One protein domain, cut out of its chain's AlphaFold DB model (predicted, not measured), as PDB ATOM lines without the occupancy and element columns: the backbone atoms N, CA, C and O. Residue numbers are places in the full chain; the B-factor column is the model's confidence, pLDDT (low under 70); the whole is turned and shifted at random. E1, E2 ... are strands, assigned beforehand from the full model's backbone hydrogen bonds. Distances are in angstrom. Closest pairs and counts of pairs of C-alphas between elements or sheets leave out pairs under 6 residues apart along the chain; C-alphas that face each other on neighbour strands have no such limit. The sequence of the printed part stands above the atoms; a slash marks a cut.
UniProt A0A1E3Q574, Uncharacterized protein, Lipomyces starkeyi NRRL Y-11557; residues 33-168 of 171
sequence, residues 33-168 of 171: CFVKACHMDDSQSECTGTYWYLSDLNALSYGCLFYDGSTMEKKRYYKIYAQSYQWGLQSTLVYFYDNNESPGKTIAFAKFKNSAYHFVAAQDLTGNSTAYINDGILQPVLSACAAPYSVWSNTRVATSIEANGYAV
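AT A GLANCE: This is residues 33 to 168 of the 171 residues of an uncharacterized protein of Lipomyces starkeyi NRRL Y-11557 (UniProt A0A1E3Q574). Two strongly twisted sheets lie face to face as a sandwich, their strands crossed at 72 degrees: a sheet of six strands, curled like part of a barrel, and a sheet of four strands, E4 to E7. The long link of residues 147 to 164 loops past the four-stranded sheet on its way from E9 to E10. The printed part has 136 residues, with no named helix and ten named strands, E1 to E10 along the chain; the class is all strand. The six-stranded sheet has the order E8, E9, E1, E2, E3, E10 and the other E4, E5, E6, E7, both antiparallel. The whole is compact, with a radius of gyration of the C-alphas of 14.1 A and spans of 45 by 31 by 27 A.

IN THESE COORDINATES: E1, residues 33 to 40, begins at C-alpha 33 (137.930, 153.770, 135.547) and is 21.0 A long. E2, residues 47 to 56, is 24.5 A long and bends by 69 degrees at residue 50. E3 is residues 65 to 68. E4, residues 77 to 84, starts at C-alpha 77 (129.425, 137.981, 135.551) and is 20.7 A long. E5, residues 88 to 96, is 23.0 A long and bends by 57 degrees at residue 91. E6 is residues 106 to 112, E7 residues 115 to 120 and E8 residues 131 to 133. E9, residues 136 to 146, is the longest strand, 28.1 A, and bends by 63 degrees at residue 142. E10, residues 165 to 167, ends at C-alpha 167 (133.719, 150.497, 151.869).

HOW THE PARTS SIT: In the six-stranded sheet E1, E2 and E3 form a meander, each strand the antiparallel neighbour of the one before; N 35 and O 53 are 3.0 A apart, N 52 and O 67 2.9 A. E9 is the other neighbour of E1, with N 36 and O 142 at 2.8 A. The edge strands are E8, where N 133 and O 136 of E9 are 2.8 A apart, and E10, where N 166 and O 66 of E3 are 3.0 A apart. E4, E5, E6 and E7 form the second meander, with N 80 and O 92 at 2.9 A, N 95 and O 109 at 2.9 A, and N 110 and O 117 at 3.0 A. Between the sheets, the closest C-alphas of E2 and E4 are those of Ser 55 and Gln 83, 4.5 A apart, and those of E7 and E9 are Phe 119 and Ala 144, 5.5 A apart. E1 and E5 are apart. Residues 161 to 162 pair in parallel with residues 78 to 79 of E4.

THE WHOLE: The two farthest C-alphas, of Ser 43 and Ser 153, are 45.7 A apart. The printed part has no cut. The link E9 to E10, 18 residues, is long. The mean pLDDT of the printed part is 79.6; 32 residues are under 70, among them residues 123 to 135.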
ATOM      1  N   CYS A  33     136.603 154.295 135.308       88.31
ATOM      2  CA  CYS A  33     137.930 153.770 135.547       88.31
ATOM      3  C   CYS A  33     137.825 152.493 136.367       88.31
ATOM      4  O   CYS A  33     137.236 152.468 137.448       88.31
ATOM      5  N   PHE A  34     138.396 151.427 135.824       88.56
ATOM      6  CA  PHE A  34     138.517 150.142 136.473       88.56
ATOM      7  C   PHE A  34     139.958 149.949 136.913       88.56
ATOM      8  O   PHE A  34     140.872 149.993 136.085       88.56
ATOM      9  N   VAL A  35     140.159 149.785 138.215       86.44
ATOM     10  CA  VAL A  35     141.489 149.801 138.816       86.44
ATOM     11  C   VAL A  35     141.698 148.532 139.622       86.44
ATOM     12  O   VAL A  35     140.843 148.130 140.413       86.44
ATOM     13  N   LYS A  36     142.859 147.915 139.404       85.62
ATOM     14  CA  LYS A  36     143.435 146.916 140.293       85.62
ATOM     15  C   LYS A  36     144.421 147.623 141.213       85.62
ATOM     16  O   LYS A  36     145.302 148.343 140.739       85.62
ATOM     17  N   ALA A  37     144.314 147.363 142.501       84.44
ATOM     18  CA  ALA A  37     145.246 147.810 143.515       84.44
ATOM     19  C   ALA A  37     145.709 146.633 144.379       84.44
ATOM     20  O   ALA A  37     145.131 145.543 144.348       84.44
ATOM     21  N   CYS A  38     146.746 146.867 145.163       84.88
ATOM     22  CA  CYS A  38     147.150 145.999 146.258       84.88
ATOM     23  C   CYS A  38     147.321 146.811 147.533       84.88
ATOM     24  O   CYS A  38     147.433 148.034 147.480       84.88
ATOM     25  N   HIS A  39     147.332 146.122 148.666       82.69
ATOM     26  CA  HIS A  39     147.571 146.728 149.961       82.69
ATOM     27  C   HIS A  39     149.070 146.845 150.232       82.69
ATOM     28  O   HIS A  39     149.805 145.865 150.106       82.69
ATOM     29  N   MET A  40     149.504 148.036 150.610       81.69
ATOM     30  CA  MET A  40     150.810 148.294 151.191       81.69
ATOM     31  C   MET A  40     150.621 148.606 152.670       81.69
ATOM     32  O   MET A  40     149.985 149.607 153.004       81.69
ATOM     33  N   ASP A  41     151.188 147.773 153.540       72.06
ATOM     34  CA  ASP A  41     151.297 148.093 154.963       72.06
ATOM     35  C   ASP A  41     152.351 149.196 155.140       72.06
ATOM     36  O   ASP A  41     153.411 149.149 154.512       72.06
ATOM     37  N   ASP A  42     152.119 150.137 156.059       61.66
ATOM     38  CA  ASP A  42     152.977 151.313 156.314       61.66
ATOM     39  C   ASP A  42     154.466 150.994 156.594       61.66
ATOM     40  O   ASP A  42     155.319 151.883 156.575       61.66
ATOM     41  N   SER A  43     154.800 149.726 156.859       60.19
ATOM     42  CA  SER A  43     156.152 149.252 157.182       60.19
ATOM     43  C   SER A  43     156.818 148.387 156.105       60.19
ATOM     44  O   SER A  43     158.005 148.082 156.241       60.19
ATOM     45  N   GLN A  44     156.106 147.993 155.041       53.56
ATOM     46  CA  GLN A  44     156.644 147.116 153.998       53.56
ATOM     47  C   GLN A  44     156.543 147.744 152.605       53.56
ATOM     48  O   GLN A  44     155.510 148.249 152.186       53.56
ATOM     49  N   SER A  45     157.622 147.630 151.829       60.59
ATOM     50  CA  SER A  45     157.621 147.884 150.381       60.59
ATOM     51  C   SER A  45     156.918 146.777 149.579       60.59
ATOM     52  O   SER A  45     156.999 146.766 148.352       60.59
ATOM     53  N   GLU A  46     156.292 145.811 150.254       67.00
ATOM     54  CA  GLU A  46     155.684 144.637 149.642       67.00
ATOM     55  C   GLU A  46     154.169 144.812 149.503       67.00
ATOM     56  O   GLU A  46     153.438 145.096 150.447       67.00
ATOM     57  N   CYS A  47     153.719 144.649 148.266       75.12
ATOM     58  CA  CYS A  47     152.343 144.761 147.814       75.12
ATOM     59  C   CYS A  47     151.622 143.429 148.077       75.12
ATOM     60  O   CYS A  47     151.977 142.402 147.493       75.12
ATOM     61  N   THR A  48     150.621 143.430 148.962       82.50
ATOM     62  CA  THR A  48     149.874 142.232 149.377       82.50
ATOM     63  C   THR A  48     148.413 142.273 148.925       82.50
ATOM     64  O   THR A  48     147.766 143.319 148.851       82.50
ATOM     65  N   GLY A  49     147.875 141.099 148.592       82.81
ATOM     66  CA  GLY A  49     146.501 140.965 148.109       82.81
ATOM     67  C   GLY A  49     146.270 141.547 146.711       82.81
ATOM     68  O   GLY A  49     147.167 142.026 146.016       82.81
ATOM     69  N   THR A  50     145.031 141.446 146.244       84.94
ATOM     70  CA  THR A  50     144.595 142.029 144.975       84.94
ATOM     71  C   THR A  50     143.181 142.525 145.155       84.94
ATOM     72  O   THR A  50     142.290 141.746 145.468       84.94
ATOM     73  N   TYR A  51     142.977 143.807 144.902       87.12
ATOM     74  CA  TYR A  51     141.701 144.468 145.089       87.12
ATOM     75  C   TYR A  51     141.292 145.158 143.803       87.12
ATOM     76  O   TYR A  51     142.108 145.789 143.137       87.12
ATOM     77  N   TRP A  52     140.019 145.041 143.459       87.69
ATOM     78  CA  TRP A  52     139.431 145.739 142.328       87.69
ATOM     79  C   TRP A  52     138.480 146.811 142.826       87.69
ATOM     80  O   TRP A  52     137.772 146.611 143.810       87.69
ATOM     81  N   TYR A  53     138.419 147.927 142.114       88.19
ATOM     82  CA  TYR A  53     137.358 148.909 142.281       88.19
ATOM     83  C   TYR A  53     137.007 149.555 140.941       88.19
ATOM     84  O   TYR A  53     137.793 149.568 139.990       88.19
ATOM     85  N   LEU A  54     135.775 150.049 140.863       89.50
ATOM     86  CA  LEU A  54     135.222 150.709 139.688       89.50
ATOM     87  C   LEU A  54     134.661 152.059 140.125       89.50
ATOM     88  O   LEU A  54     133.808 152.122 141.013       89.50
ATOM     89  N   SER A  55     135.113 153.134 139.495       88.31
ATOM     90  CA  SER A  55     134.617 154.479 139.778       88.31
ATOM     91  C   SER A  55     134.499 155.290 138.501       88.31
ATOM     92  O   SER A  55     135.081 154.930 137.482       88.31
ATOM     93  N   ASP A  56     133.781 156.405 138.531       85.50
ATOM     94  CA  ASP A  56     134.047 157.439 137.539       85.50
ATOM     95  C   ASP A  56     135.392 158.132 137.812       85.50
ATOM     96  O   ASP A  56     135.904 158.112 138.937       85.50
ATOM     97  N   LEU A  57     135.991 158.699 136.760       76.81
ATOM     98  CA  LEU A  57     137.295 159.374 136.834       76.81
ATOM     99  C   LEU A  57     137.306 160.489 137.898       76.81
ATOM    100  O   LEU A  57     138.317 160.716 138.553       76.81
ATOM    101  N   ASN A  58     136.166 161.154 138.097       68.06
ATOM    102  CA  ASN A  58     136.018 162.263 139.039       68.06
ATOM    103  C   ASN A  58     135.798 161.802 140.493       68.06
ATOM    104  O   ASN A  58     135.822 162.633 141.400       68.06
ATOM    105  N   ALA A  59     135.586 160.506 140.728       62.22
ATOM    106  CA  ALA A  59     135.338 159.914 142.040       62.22
ATOM    107  C   ALA A  59     136.441 158.947 142.497       62.22
ATOM    108  O   ALA A  59     136.260 158.258 143.501       62.22
ATOM    109  N   LEU A  60     137.593 158.923 141.815       62.53
ATOM    110  CA  LEU A  60     138.743 158.066 142.145       62.53
ATOM    111  C   LEU A  60     139.300 158.253 143.573       62.53
ATOM    112  O   LEU A  60     140.179 157.505 143.982       62.53
ATOM    113  N   SER A  61     138.819 159.238 144.334       58.50
ATOM    114  CA  SER A  61     139.428 159.661 145.597       58.50
ATOM    115  C   SER A  61     138.643 159.282 146.860       58.50
ATOM    116  O   SER A  61     139.256 159.237 147.921       58.50
ATOM    117  N   TYR A  62     137.324 159.016 146.798       59.94
ATOM    118  CA  TYR A  62     136.501 158.817 148.011       59.94
ATOM    119  C   TYR A  62     135.270 157.919 147.797       59.94
ATOM    120  O   TYR A  62     134.536 158.073 146.822       59.94
ATOM    121  N   GLY A  63     135.001 157.019 148.755       68.12
ATOM    122  CA  GLY A  63     133.755 156.237 148.834       68.12
ATOM    123  C   GLY A  63     133.653 155.043 147.879       68.12
ATOM    124  O   GLY A  63     132.585 154.445 147.761       68.12
ATOM    125  N   CYS A  64     134.741 154.685 147.193       76.44
ATOM    126  CA  CYS A  64     134.781 153.482 146.370       76.44
ATOM    127  C   CYS A  64     134.675 152.221 147.239       76.44
ATOM    128  O   CYS A  64     135.272 152.141 148.312       76.44
ATOM    129  N   LEU A  65     133.924 151.229 146.753       85.31
ATOM    130  CA  LEU A  65     133.951 149.886 147.324       85.31
ATOM    131  C   LEU A  65     135.086 149.091 146.687       85.31
ATOM    132  O   LEU A  65     135.263 149.128 145.465       85.31
ATOM    133  N   PHE A  66     135.793 148.336 147.520       85.56
ATOM    134  CA  PHE A  66     136.866 147.447 147.100       85.56
ATOM    135  C   PHE A  66     136.385 146.005 147.144       85.56
ATOM    136  O   PHE A  66     135.686 145.599 148.073       85.56
ATOM    137  N   TYR A  67     136.759 145.240 146.125       87.25
ATOM    138  CA  TYR A  67     136.401 143.836 145.973       87.25
ATOM    139  C   TYR A  67     137.673 143.003 145.977       87.25
ATOM    140  O   TYR A  67     138.566 143.241 145.161       87.25
ATOM    141  N   ASP A  68     137.752 142.028 146.880       85.81
ATOM    142  CA  ASP A  68     138.875 141.094 146.923       85.81
ATOM    143  C   ASP A  68     138.895 140.250 145.642       85.81
ATOM    144  O   ASP A  68     138.012 139.425 145.389       85.81
ATOM    145  N   GLY A  69     139.926 140.452 144.826       80.94
ATOM    146  CA  GLY A  69     140.120 139.746 143.571       80.94
ATOM    147  C   GLY A  69     140.357 138.248 143.740       80.94
ATOM    148  O   GLY A  69     140.137 137.517 142.779       80.94
ATOM    149  N   SER A  70     140.730 137.767 144.932       80.94
ATOM    150  CA  SER A  70     140.797 136.329 145.226       80.94
ATOM    151  C   SER A  70     139.420 135.653 145.139       80.94
ATOM    152  O   SER A  70     139.321 134.472 144.809       80.94
ATOM    153  N   THR A  71     138.350 136.425 145.358       81.25
ATOM    154  CA  THR A  71     136.955 135.957 145.324       81.25
ATOM    155  C   THR A  71     136.286 136.143 143.960       81.25
ATOM    156  O   THR A  71     135.195 135.623 143.712       81.25
ATOM    157  N   MET A  72     136.932 136.878 143.050       82.62
ATOM    158  CA  MET A  72     136.393 137.194 141.731       82.62
ATOM    159  C   MET A  72     136.961 136.244 140.671       82.62
ATOM    160  O   MET A  72     138.036 136.449 140.109       82.62
ATOM    161  N   GLU A  73     136.206 135.194 140.366       80.94
ATOM    162  CA  GLU A  73     136.490 134.255 139.289       80.94
ATOM    163  C   GLU A  73     136.469 134.935 137.913       80.94
ATOM    164  O   GLU A  73     135.534 135.632 137.516       80.94
ATOM    165  N   LYS A  74     137.480 134.647 137.099       83.56
ATOM    166  CA  LYS A  74     137.511 135.080 135.699       83.56
ATOM    167  C   LYS A  74     136.407 134.387 134.892       83.56
ATOM    168  O   LYS A  74     135.968 133.286 135.214       83.56
ATOM    169  N   LYS A  75     135.993 135.013 133.786       86.00
ATOM    170  CA  LYS A  75     134.931 134.531 132.879       86.00
ATOM    171  C   LYS A  75     133.555 134.382 133.545       86.00
ATOM    172  O   LYS A  75     132.712 133.615 133.075       86.00
ATOM    173  N   ARG A  76     133.302 135.129 134.620       88.31
ATOM    174  CA  ARG A  76     132.003 135.206 135.297       88.31
ATOM    175  C   ARG A  76     131.454 136.627 135.271       88.31
ATOM    176  O   ARG A  76     132.198 137.598 135.131       88.31
ATOM    177  N   TYR A  77     130.134 136.719 135.402       90.75
ATOM    178  CA  TYR A  77     129.425 137.981 135.551       90.75
ATOM    179  C   TYR A  77     129.235 138.298 137.028       90.75
ATOM    180  O   TYR A  77     128.641 137.505 137.762       90.75
ATOM    181  N   TYR A  78     129.673 139.482 137.426       91.88
ATOM    182  CA  TYR A  78     129.514 140.013 138.767       91.88
ATOM    183  C   TYR A  78     128.599 141.217 138.763       91.88
ATOM    184  O   TYR A  78     128.647 142.056 137.865       91.88
ATOM    185  N   LYS A  79     127.793 141.323 139.809       91.69
ATOM    186  CA  LYS A  79     127.153 142.568 140.194       91.69
ATOM    187  C   LYS A  79     128.025 143.205 141.269       91.69
ATOM    188  O   LYS A  79     128.183 142.642 142.350       91.69
ATOM    189  N   ILE A  80     128.593 144.356 140.941       91.50
ATOM    190  CA  ILE A  80     129.375 145.194 141.852       91.50
ATOM    191  C   ILE A  80     128.724 146.576 141.933       91.50
ATOM    192  O   ILE A  80     127.854 146.907 141.131       91.50
ATOM    193  N   TYR A  81     129.153 147.412 142.862       91.12
ATOM    194  CA  TYR A  81     128.839 148.836 142.878       91.12
ATOM    195  C   TYR A  81     130.018 149.655 142.365       91.12
ATOM    196  O   TYR A  81     131.148 149.480 142.823       91.12
ATOM    197  N   ALA A  82     129.724 150.557 141.434       89.69
ATOM    198  CA  ALA A  82     130.643 151.586 140.986       89.69
ATOM    199  C   ALA A  82     130.320 152.904 141.691       89.69
ATOM    200  O   ALA A  82     129.144 153.264 141.818       89.69
ATOM    201  N   GLN A  83     131.351 153.622 142.124       87.81
ATOM    202  CA  GLN A  83     131.202 154.945 142.721       87.81
ATOM    203  C   GLN A  83     131.174 156.015 141.628       87.81
ATOM    204  O   GLN A  83     132.057 156.065 140.776       87.81
ATOM    205  N   SER A  84     130.181 156.898 141.667       85.50
ATOM    206  CA  SER A  84     130.110 158.047 140.769       85.50
ATOM    207  C   SER A  84     129.916 159.351 141.525       85.50
ATOM    208  O   SER A  84     129.104 159.428 142.446       85.50
ATOM    209  N   TYR A  85     130.598 160.404 141.081       82.12
ATOM    210  CA  TYR A  85     130.394 161.762 141.568       82.12
ATOM    211  C   TYR A  85     128.951 162.239 141.339       82.12
ATOM    212  O   TYR A  85     128.365 162.891 142.197       82.12
ATOM    213  N   GLN A  86     128.345 161.879 140.202       83.12
ATOM    214  CA  GLN A  86     127.012 162.362 139.827       83.12
ATOM    215  C   GLN A  86     125.869 161.597 140.513       83.12
ATOM    216  O   GLN A  86     124.823 162.186 140.789       83.12
ATOM    217  N   TRP A  87     126.028 160.293 140.766       84.88
ATOM    218  CA  TRP A  87     124.925 159.446 141.257       84.88
ATOM    219  C   TRP A  87     125.244 158.627 142.511       84.88
ATOM    220  O   TRP A  87     124.426 157.792 142.902       84.88
ATOM    221  N   GLY A  88     126.411 158.812 143.125       85.81
ATOM    222  CA  GLY A  88     126.870 157.978 144.235       85.81
ATOM    223  C   GLY A  88     127.128 156.526 143.818       85.81
ATOM    224  O   GLY A  88     127.472 156.252 142.665       85.81
ATOM    225  N   LEU A  89     126.944 155.591 144.755       88.88
ATOM    226  CA  LEU A  89     127.102 154.154 144.515       88.88
ATOM    227  C   LEU A  89     125.983 153.607 143.625       88.88
ATOM    228  O   LEU A  89     124.797 153.770 143.913       88.88
ATOM    229  N   GLN A  90     126.355 152.915 142.552       90.31
ATOM    230  CA  GLN A  90     125.406 152.360 141.588       90.31
ATOM    231  C   GLN A  90     125.755 150.926 141.211       90.31
ATOM    232  O   GLN A  90     126.899 150.603 140.893       90.31
ATOM    233  N   SER A  91     124.733 150.070 141.192       91.50
ATOM    234  CA  SER A  91     124.876 148.683 140.756       91.50
ATOM    235  C   SER A  91     125.340 148.622 139.301       91.50
ATOM    236  O   SER A  91     124.778 149.269 138.417       91.50
ATOM    237  N   THR A  92     126.331 147.778 139.059       91.94
ATOM    238  CA  THR A  92     127.060 147.645 137.804       91.94
ATOM    239  C   THR A  92     127.289 146.176 137.514       91.94
ATOM    240  O   THR A  92     127.742 145.426 138.376       91.94
ATOM    241  N   LEU A  93     126.973 145.761 136.292       93.31
ATOM    242  CA  LEU A  93     127.289 144.418 135.823       93.31
ATOM    243  C   LEU A  93     128.696 144.430 135.234       93.31
ATOM    244  O   LEU A  93     128.951 145.221 134.330       93.31
ATOM    245  N   VAL A  94     129.577 143.548 135.691       92.62
ATOM    246  CA  VAL A  94     130.961 143.431 135.217       92.62
ATOM    247  C   VAL A  94     131.243 142.000 134.785       92.62
ATOM    248  O   VAL A  94     130.790 141.052 135.420       92.62
ATOM    249  N   TYR A  95     131.997 141.836 133.706       91.56
ATOM    250  CA  TYR A  95     132.528 140.549 133.275       91.56
ATOM    251  C   TYR A  95     134.047 140.629 133.163       91.56
ATOM    252  O   TYR A  95     134.566 141.452 132.405       91.56
ATOM    253  N   PHE A  96     134.742 139.750 133.884       87.50
ATOM    254  CA  PHE A  96     136.204 139.695 133.910       87.50
ATOM    255  C   PHE A  96     136.737 138.771 132.827       87.50
ATOM    256  O   PHE A  96     136.351 137.602 132.735       87.50
ATOM    257  N   TYR A  97     137.664 139.280 132.024       86.06
ATOM    258  CA  TYR A  97     138.349 138.491 131.012       86.06
ATOM    259  C   TYR A  97     139.543 137.755 131.605       86.06
ATOM    260  O   TYR A  97     140.195 138.198 132.544       86.06
ATOM    261  N   ASP A  98     139.861 136.627 130.987       82.31
ATOM    262  CA  ASP A  98     141.024 135.811 131.323       82.31
ATOM    263  C   ASP A  98     142.234 136.212 130.487       82.31
ATOM    264  O   ASP A  98     142.866 135.411 129.806       82.31
ATOM    265  N   ASN A  99     142.499 137.511 130.491       77.19
ATOM    266  CA  ASN A  99     143.719 138.067 129.954       77.19
ATOM    267  C   ASN A  99     144.449 138.616 131.167       77.19
ATOM    268  O   ASN A  99     144.035 139.633 131.717       77.19
ATOM    269  N   ASN A 100     145.465 137.887 131.625       61.31
ATOM    270  CA  ASN A 100     146.245 138.209 132.816       61.31
ATOM    271  C   ASN A 100     146.914 139.579 132.671       61.31
ATOM    272  O   ASN A 100     148.048 139.646 132.207       61.31
ATOM    273  N   GLU A 101     146.186 140.650 133.007       66.00
ATOM    274  CA  GLU A 101     146.680 142.000 133.327       66.00
ATOM    275  C   GLU A 101     147.662 142.577 132.295       66.00
ATOM    276  O   GLU A 101     148.474 143.450 132.580       66.00
ATOM    277  N   SER A 102     147.580 142.063 131.068       75.19
ATOM    278  CA  SER A 102     148.561 142.300 130.024       75.19
ATOM    279  C   SER A 102     148.217 143.607 129.324       75.19
ATOM    280  O   SER A 102     147.099 143.720 128.804       75.19
ATOM    281  N   PRO A 103     149.149 144.572 129.254       78.06
ATOM    282  CA  PRO A 103     148.925 145.823 128.544       78.06
ATOM    283  C   PRO A 103     148.413 145.580 127.123       78.06
ATOM    284  O   PRO A 103     148.881 144.686 126.414       78.06
ATOM    285  N   GLY A 104     147.403 146.347 126.715       81.31
ATOM    286  CA  GLY A 104     146.779 146.206 125.396       81.31
ATOM    287  C   GLY A 104     145.821 145.016 125.257       81.31
ATOM    288  O   GLY A 104     145.360 144.733 124.149       81.31
ATOM    289  N   LYS A 105     145.485 144.309 126.346       87.56
ATOM    290  CA  LYS A 105     144.447 143.262 126.359       87.56
ATOM    291  C   LYS A 105     143.212 143.694 127.140       87.56
ATOM    292  O   LYS A 105     143.277 144.490 128.069       87.56
ATOM    293  N   THR A 106     142.064 143.139 126.758       89.19
ATOM    294  CA  THR A 106     140.795 143.369 127.461       89.19
ATOM    295  C   THR A 106     140.815 142.699 128.824       89.19
ATOM    296  O   THR A 106     141.026 141.492 128.882       89.19
ATOM    297  N   ILE A 107     140.533 143.440 129.888       88.69
ATOM    298  CA  ILE A 107     140.450 142.901 131.253       88.69
ATOM    299  C   ILE A 107     139.017 142.838 131.767       88.69
ATOM    300  O   ILE A 107     138.685 141.928 132.524       88.69
ATOM    301  N   ALA A 108     138.144 143.737 131.309       91.19
ATOM    302  CA  ALA A 108     136.748 143.721 131.705       91.19
ATOM    303  C   ALA A 108     135.827 144.367 130.665       91.19
ATOM    304  O   ALA A 108     136.232 145.233 129.887       91.19
ATOM    305  N   PHE A 109     134.558 143.978 130.713       92.69
ATOM    306  CA  PHE A 109     133.452 144.808 130.244       92.69
ATOM    307  C   PHE A 109     132.559 145.152 131.425       92.69
ATOM    308  O   PHE A 109     132.365 144.317 132.311       92.69
ATOM    309  N   ALA A 110     131.985 146.351 131.412       92.81
ATOM    310  CA  ALA A 110     130.976 146.736 132.383       92.81
ATOM    311  C   ALA A 110     129.757 147.361 131.717       92.81
ATOM    312  O   ALA A 110     129.861 148.070 130.716       92.81
ATOM    313  N   LYS A 111     128.597 147.152 132.333       92.38
ATOM    314  CA  LYS A 111     127.401 147.951 132.100       92.38
ATOM    315  C   LYS A 111     127.067 148.708 133.363       92.38
ATOM    316  O   LYS A 111     126.655 148.118 134.362       92.38
ATOM    317  N   PHE A 112     127.173 150.019 133.251       90.62
ATOM    318  CA  PHE A 112     126.828 150.976 134.281       90.62
ATOM    319  C   PHE A 112     125.712 151.860 133.740       90.62
ATOM    320  O   PHE A 112     125.834 152.445 132.660       90.62
ATOM    321  N   LYS A 113     124.594 151.924 134.468       87.88
ATOM    322  CA  LYS A 113     123.366 152.582 133.997       87.88
ATOM    323  C   LYS A 113     122.956 152.053 132.606       87.88
ATOM    324  O   LYS A 113     122.757 150.849 132.427       87.88
ATOM    325  N   ASN A 114     122.839 152.953 131.633       84.38
ATOM    326  CA  ASN A 114     122.439 152.663 130.257       84.38
ATOM    327  C   ASN A 114     123.638 152.554 129.302       84.38
ATOM    328  O   ASN A 114     123.439 152.412 128.098       84.38
ATOM    329  N   SER A 115     124.863 152.587 129.830       87.94
ATOM    330  CA  SER A 115     126.095 152.638 129.048       87.94
ATOM    331  C   SER A 115     126.930 151.372 129.227       87.94
ATOM    332  O   SER A 115     126.962 150.767 130.302       87.94
ATOM    333  N   ALA A 116     127.607 150.972 128.151       91.31
ATOM    334  CA  ALA A 116     128.554 149.863 128.136       91.31
ATOM    335  C   ALA A 116     129.986 150.381 127.974       91.31
ATOM    336  O   ALA A 116     130.230 151.313 127.202       91.31
ATOM    337  N   TYR A 117     130.905 149.734 128.681       92.31
ATOM    338  CA  TYR A 117     132.300 150.121 128.826       92.31
ATOM    339  C   TYR A 117     133.199 148.922 128.546       92.31
ATOM    340  O   TYR A 117     132.908 147.806 128.982       92.31
ATOM    341  N   HIS A 118     134.296 149.170 127.838       92.31
ATOM    342  CA  HIS A 118     135.303 148.182 127.481       92.31
ATOM    343  C   HIS A 118     136.648 148.603 128.056       92.31
ATOM    344  O   HIS A 118     137.211 149.623 127.672       92.31
ATOM    345  N   PHE A 119     137.161 147.801 128.982       90.56
ATOM    346  CA  PHE A 119     138.405 148.085 129.678       90.56
ATOM    347  C   PHE A 119     139.537 147.276 129.068       90.56
ATOM    348  O   PHE A 119     139.579 146.045 129.174       90.56
ATOM    349  N   VAL A 120     140.470 147.987 128.445       89.75
ATOM    350  CA  VAL A 120     141.750 147.452 127.988       89.75
ATOM    351  C   VAL A 120     142.814 147.890 128.984       89.75
ATOM    352  O   VAL A 120     142.935 149.079 129.262       89.75
ATOM    353  N   ALA A 121     143.553 146.930 129.534       83.44
ATOM    354  CA  ALA A 121     144.603 147.187 130.508       83.44
ATOM    355  C   ALA A 121     145.630 148.189 129.970       83.44
ATOM    356  O   ALA A 121     146.195 147.988 128.888       83.44
ATOM    357  N   ALA A 122     145.908 149.215 130.768       79.06
ATOM    358  CA  ALA A 122     147.035 150.111 130.593       79.06
ATOM    359  C   ALA A 122     147.886 150.097 131.870       79.06
ATOM    360  O   ALA A 122     147.367 150.009 132.982       79.06
ATOM    361  N   GLN A 123     149.206 150.181 131.704       67.38
ATOM    362  CA  GLN A 123     150.122 150.430 132.826       67.38
ATOM    363  C   GLN A 123     150.140 151.902 133.244       67.38
ATOM    364  O   GLN A 123     150.742 152.238 134.257       67.38
ATOM    365  N   ASP A 124     149.502 152.777 132.463       58.78
ATOM    366  CA  ASP A 124     149.549 154.210 132.703       58.78
ATOM    367  C   ASP A 124     148.576 154.599 133.820       58.78
ATOM    368  O   ASP A 124     147.376 154.807 133.606       58.78
ATOM    369  N   LEU A 125     149.119 154.648 135.036       59.41
ATOM    370  CA  LEU A 125     148.485 155.192 136.228       59.41
ATOM    371  C   LEU A 125     148.498 156.722 136.110       59.41
ATOM    372  O   LEU A 125     149.270 157.408 136.781       59.41
ATOM    373  N   THR A 126     147.659 157.274 135.231       47.25
ATOM    374  CA  THR A 126     147.418 158.725 135.139       47.25
ATOM    375  C   THR A 126     146.636 159.190 136.369       47.25
ATOM    376  O   THR A 126     145.459 159.527 136.322       47.25
ATOM    377  N   GLY A 127     147.302 159.152 137.519       48.59
ATOM    378  CA  GLY A 127     146.765 159.512 138.817       48.59
ATOM    379  C   GLY A 127     147.440 158.699 139.912       48.59
ATOM    380  O   GLY A 127     147.069 157.548 140.134       48.59
ATOM    381  N   ASN A 128     148.370 159.328 140.637       47.94
ATOM    382  CA  ASN A 128     148.892 158.918 141.953       47.94
ATOM    383  C   ASN A 128     147.767 158.838 143.012       47.94
ATOM    384  O   ASN A 128     147.830 159.473 144.060       47.94
ATOM    385  N   SER A 129     146.686 158.123 142.728       57.06
ATOM    386  CA  SER A 129     145.539 157.974 143.615       57.06
ATOM    387  C   SER A 129     145.762 156.743 144.479       57.06
ATOM    388  O   SER A 129     145.108 155.717 144.337       57.06
ATOM    389  N   THR A 130     146.757 156.841 145.358       62.34
ATOM    390  CA  THR A 130     146.815 155.991 146.538       62.34
ATOM    391  C   THR A 130     145.564 156.261 147.370       62.34
ATOM    392  O   THR A 130     145.280 157.410 147.713       62.34
ATOM    393  N   ALA A 131     144.788 155.221 147.664       65.94
ATOM    394  CA  ALA A 131     143.654 155.328 148.575       65.94
ATOM    395  C   ALA A 131     144.102 154.851 149.956       65.94
ATOM    396  O   ALA A 131     144.558 153.718 150.093       65.94
ATOM    397  N   TYR A 132     144.001 155.710 150.964       65.12
ATOM    398  CA  TYR A 132     144.259 155.309 152.346       65.12
ATOM    399  C   TYR A 132     143.128 154.406 152.832       65.12
ATOM    400  O   TYR A 132     141.956 154.665 152.545       65.12
ATOM    401  N   ILE A 133     143.494 153.340 153.534       66.06
ATOM    402  CA  ILE A 133     142.581 152.428 154.208       66.06
ATOM    403  C   ILE A 133     142.994 152.261 155.669       66.06
ATOM    404  O   ILE A 133     144.111 152.614 156.026       66.06
ATOM    405  N   ASN A 134     142.091 151.760 156.520       60.41
ATOM    406  CA  ASN A 134     142.296 151.724 157.979       60.41
ATOM    407  C   ASN A 134     143.645 151.122 158.417       60.41
ATOM    408  O   ASN A 134     144.165 151.535 159.447       60.41
ATOM    409  N   ASP A 135     144.198 150.193 157.631       65.94
ATOM    410  CA  ASP A 135     145.429 149.464 157.947       65.94
ATOM    411  C   ASP A 135     146.579 149.709 156.941       65.94
ATOM    412  O   ASP A 135     147.575 148.988 156.978       65.94
ATOM    413  N   GLY A 136     146.481 150.709 156.049       71.19
ATOM    414  CA  GLY A 136     147.553 151.011 155.089       71.19
ATOM    415  C   GLY A 136     147.109 151.775 153.839       71.19
ATOM    416  O   GLY A 136     146.175 152.579 153.857       71.19
ATOM    417  N   ILE A 137     147.800 151.546 152.721       77.06
ATOM    418  CA  ILE A 137     147.565 152.255 151.457       77.06
ATOM    419  C   ILE A 137     147.240 151.255 150.349       77.06
ATOM    420  O   ILE A 137     147.991 150.320 150.093       77.06
ATOM    421  N   LEU A 138     146.153 151.486 149.617       79.12
ATOM    422  CA  LEU A 138     145.919 150.813 148.348       79.12
ATOM    423  C   LEU A 138     146.726 151.496 147.249       79.12
ATOM    424  O   LEU A 138     146.430 152.625 146.848       79.12
ATOM    425  N   GLN A 139     147.741 150.792 146.755       80.81
ATOM    426  CA  GLN A 139     148.554 151.221 145.630       80.81
ATOM    427  C   GLN A 139     147.966 150.661 144.328       80.81
ATOM    428  O   GLN A 139     147.875 149.438 144.174       80.81
ATOM    429  N   PRO A 140     147.573 151.518 143.368       80.81
ATOM    430  CA  PRO A 140     147.187 151.069 142.039       80.81
ATOM    431  C   PRO A 140     148.338 150.317 141.362       80.81
ATOM    432  O   PRO A 140     149.467 150.798 141.329       80.81
ATOM    433  N   VAL A 141     148.043 149.149 140.795       81.31
ATOM    434  CA  VAL A 141     149.009 148.334 140.035       81.31
ATOM    435  C   VAL A 141     148.664 148.266 138.550       81.31
ATOM    436  O   VAL A 141     149.530 148.017 137.714       81.31
ATOM    437  N   LEU A 142     147.392 148.483 138.212       83.50
ATOM    438  CA  LEU A 142     146.887 148.489 136.845       83.50
ATOM    439  C   LEU A 142     145.595 149.303 136.786       83.50
ATOM    440  O   LEU A 142     144.730 149.144 137.647       83.50
ATOM    441  N   SER A 143     145.412 150.103 135.738       84.81
ATOM    442  CA  SER A 143     144.157 150.824 135.520       84.81
ATOM    443  C   SER A 143     143.728 150.820 134.061       84.81
ATOM    444  O   SER A 143     144.532 150.711 133.137       84.81
ATOM    445  N   ALA A 144     142.429 150.967 133.846       87.19
ATOM    446  CA  ALA A 144     141.857 151.223 132.539       87.19
ATOM    447  C   ALA A 144     140.692 152.193 132.702       87.19
ATOM    448  O   ALA A 144     139.742 151.890 133.421       87.19
ATOM    449  N   CYS A 145     140.737 153.332 132.019       87.75
ATOM    450  CA  CYS A 145     139.598 154.236 131.930       87.75
ATOM    451  C   CYS A 145     138.968 154.136 130.540       87.75
ATOM    452  O   CYS A 145     139.670 154.077 129.532       87.75
ATOM    453  N   ALA A 146     137.642 154.098 130.490       89.06
ATOM    454  CA  ALA A 146     136.874 153.917 129.272       89.06
ATOM    455  C   ALA A 146     135.734 154.934 129.198       89.06
ATOM    456  O   ALA A 146     135.009 155.170 130.170       89.06
ATOM    457  N   ALA A 147     135.560 155.507 128.011       88.50
ATOM    458  CA  ALA A 147     134.368 156.262 127.659       88.50
ATOM    459  C   ALA A 147     133.171 155.307 127.449       88.50
ATOM    460  O   ALA A 147     133.371 154.121 127.148       88.50
ATOM    461  N   PRO A 148     131.926 155.794 127.595       86.69
ATOM    462  CA  PRO A 148     130.743 154.997 127.281       86.69
ATOM    463  C   PRO A 148     130.678 154.647 125.781       86.69
ATOM    464  O   PRO A 148     131.375 155.242 124.963       86.69
ATOM    465  N   TYR A 149     129.786 153.716 125.421       81.44
ATOM    466  CA  TYR A 149     129.463 153.284 124.043       81.44
ATOM    467  C   TYR A 149     130.380 152.222 123.427       81.44
ATOM    468  O   TYR A 149     130.638 152.206 122.225       81.44
ATOM    469  N   SER A 150     130.815 151.266 124.238       79.25
ATOM    470  CA  SER A 150     131.470 150.062 123.723       79.25
ATOM    471  C   SER A 150     130.463 149.053 123.158       79.25
ATOM    472  O   SER A 150     129.378 148.865 123.714       79.25
ATOM    473  N   VAL A 151     130.833 148.349 122.083       74.31
ATOM    474  CA  VAL A 151     130.035 147.231 121.558       74.31
ATOM    475  C   VAL A 151     130.164 146.054 122.523       74.31
ATOM    476  O   VAL A 151     131.175 145.356 122.535       74.31
ATOM    477  N   TRP A 152     129.134 145.831 123.340       78.56
ATOM    478  CA  TRP A 152     129.038 144.660 124.208       78.56
ATOM    479  C   TRP A 152     127.737 143.914 123.934       78.56
ATOM    480  O   TRP A 152     126.652 144.437 124.174       78.56
ATOM    481  N   SER A 153     127.829 142.687 123.425       69.94
ATOM    482  CA  SER A 153     126.654 141.882 123.063       69.94
ATOM    483  C   SER A 153     125.818 141.444 124.271       69.94
ATOM    484  O   SER A 153     124.617 141.227 124.138       69.94
ATOM    485  N   ASN A 154     126.421 141.372 125.462       69.31
ATOM    486  CA  ASN A 154     125.805 140.802 126.661       69.31
ATOM    487  C   ASN A 154     125.469 141.875 127.711       69.31
ATOM    488  O   ASN A 154     125.915 141.818 128.852       69.31
ATOM    489  N   THR A 155     124.650 142.865 127.343       66.19
ATOM    490  CA  THR A 155     124.236 143.949 128.264       66.19
ATOM    491  C   THR A 155     123.178 143.533 129.294       66.19
ATOM    492  O   THR A 155     122.773 144.336 130.141       66.19
ATOM    493  N   ARG A 156     122.666 142.304 129.219       68.81
ATOM    494  CA  ARG A 156     121.762 141.700 130.202       68.81
ATOM    495  C   ARG A 156     122.136 140.232 130.329       68.81
ATOM    496  O   ARG A 156     122.290 139.560 129.315       68.81
ATOM    497  N   VAL A 157     122.256 139.748 131.558       78.38
ATOM    498  CA  VAL A 157     122.544 138.340 131.839       78.38
ATOM    499  C   VAL A 157     121.546 137.799 132.845       78.38
ATOM    500  O   VAL A 157     121.087 138.533 133.718       78.38
ATOM    501  N   ALA A 158     121.189 136.523 132.694       72.88
ATOM    502  CA  ALA A 158     120.202 135.866 133.548       72.88
ATOM    503  C   ALA A 158     120.726 135.615 134.972       72.88
ATOM    504  O   ALA A 158     119.945 135.568 135.915       72.88
ATOM    505  N   THR A 159     122.044 135.465 135.125       81.12
ATOM    506  CA  THR A 159     122.696 135.144 136.397       81.12
ATOM    507  C   THR A 159     123.951 135.986 136.577       81.12
ATOM    508  O   THR A 159     124.798 136.038 135.682       81.12
ATOM    509  N   SER A 160     124.090 136.595 137.750       86.81
ATOM    510  CA  SER A 160     125.298 137.293 138.194       86.81
ATOM    511  C   SER A 160     125.607 136.919 139.636       86.81
ATOM    512  O   SER A 160     124.685 136.691 140.416       86.81
ATOM    513  N   ILE A 161     126.885 136.909 139.993       89.88
ATOM    514  CA  ILE A 161     127.348 136.722 141.368       89.88
ATOM    515  C   ILE A 161     127.406 138.101 142.030       89.88
ATOM    516  O   ILE A 161     127.977 139.030 141.458       89.88
ATOM    517  N   GLU A 162     126.805 138.270 143.205       88.50
ATOM    518  CA  GLU A 162     127.007 139.497 143.981       88.50
ATOM    519  C   GLU A 162     128.398 139.450 144.613       88.50
ATOM    520  O   GLU A 162     128.708 138.533 145.373       88.50
ATOM    521  N   ALA A 163     129.259 140.404 144.251       85.25
ATOM    522  CA  ALA A 163     130.549 140.539 144.906       85.25
ATOM    523  C   ALA A 163     130.361 141.341 146.195       85.25
ATOM    524  O   ALA A 163     129.771 142.425 146.180       85.25
ATOM    525  N   ASN A 164     130.896 140.829 147.299       81.38
ATOM    526  CA  ASN A 164     130.897 141.553 148.561       81.38
ATOM    527  C   ASN A 164     132.009 142.599 148.516       81.38
ATOM    528  O   ASN A 164     133.188 142.266 148.612       81.38
ATOM    529  N   GLY A 165     131.620 143.854 148.312       77.75
ATOM    530  CA  GLY A 165     132.527 144.987 148.423       77.75
ATOM    531  C   GLY A 165     132.540 145.516 149.849       77.75
ATOM    532  O   GLY A 165     131.491 145.561 150.495       77.75
ATOM    533  N   TYR A 166     133.695 145.956 150.330       78.19
ATOM    534  CA  TYR A 166     133.790 146.711 151.575       78.19
ATOM    535  C   TYR A 166     134.124 148.168 151.258       78.19
ATOM    536  O   TYR A 166     134.947 148.472 150.392       78.19
ATOM    537  N   ALA A 167     133.417 149.078 151.926       61.97
ATOM    538  CA  ALA A 167     133.719 150.497 151.869       61.97
ATOM    539  C   ALA A 167     134.885 150.755 152.808       61.97
ATOM    540  O   ALA A 167     134.820 150.403 153.987       61.97
ATOM    541  N   VAL A 168     135.928 151.398 152.303       55.06
ATOM    542  CA  VAL A 168     136.902 152.017 153.191       55.06
ATOM    543  C   VAL A 168     136.410 153.433 153.448       55.06
ATOM    544  O   VAL A 168     136.312 154.250 152.532       55.06
TER     545      VAL A 168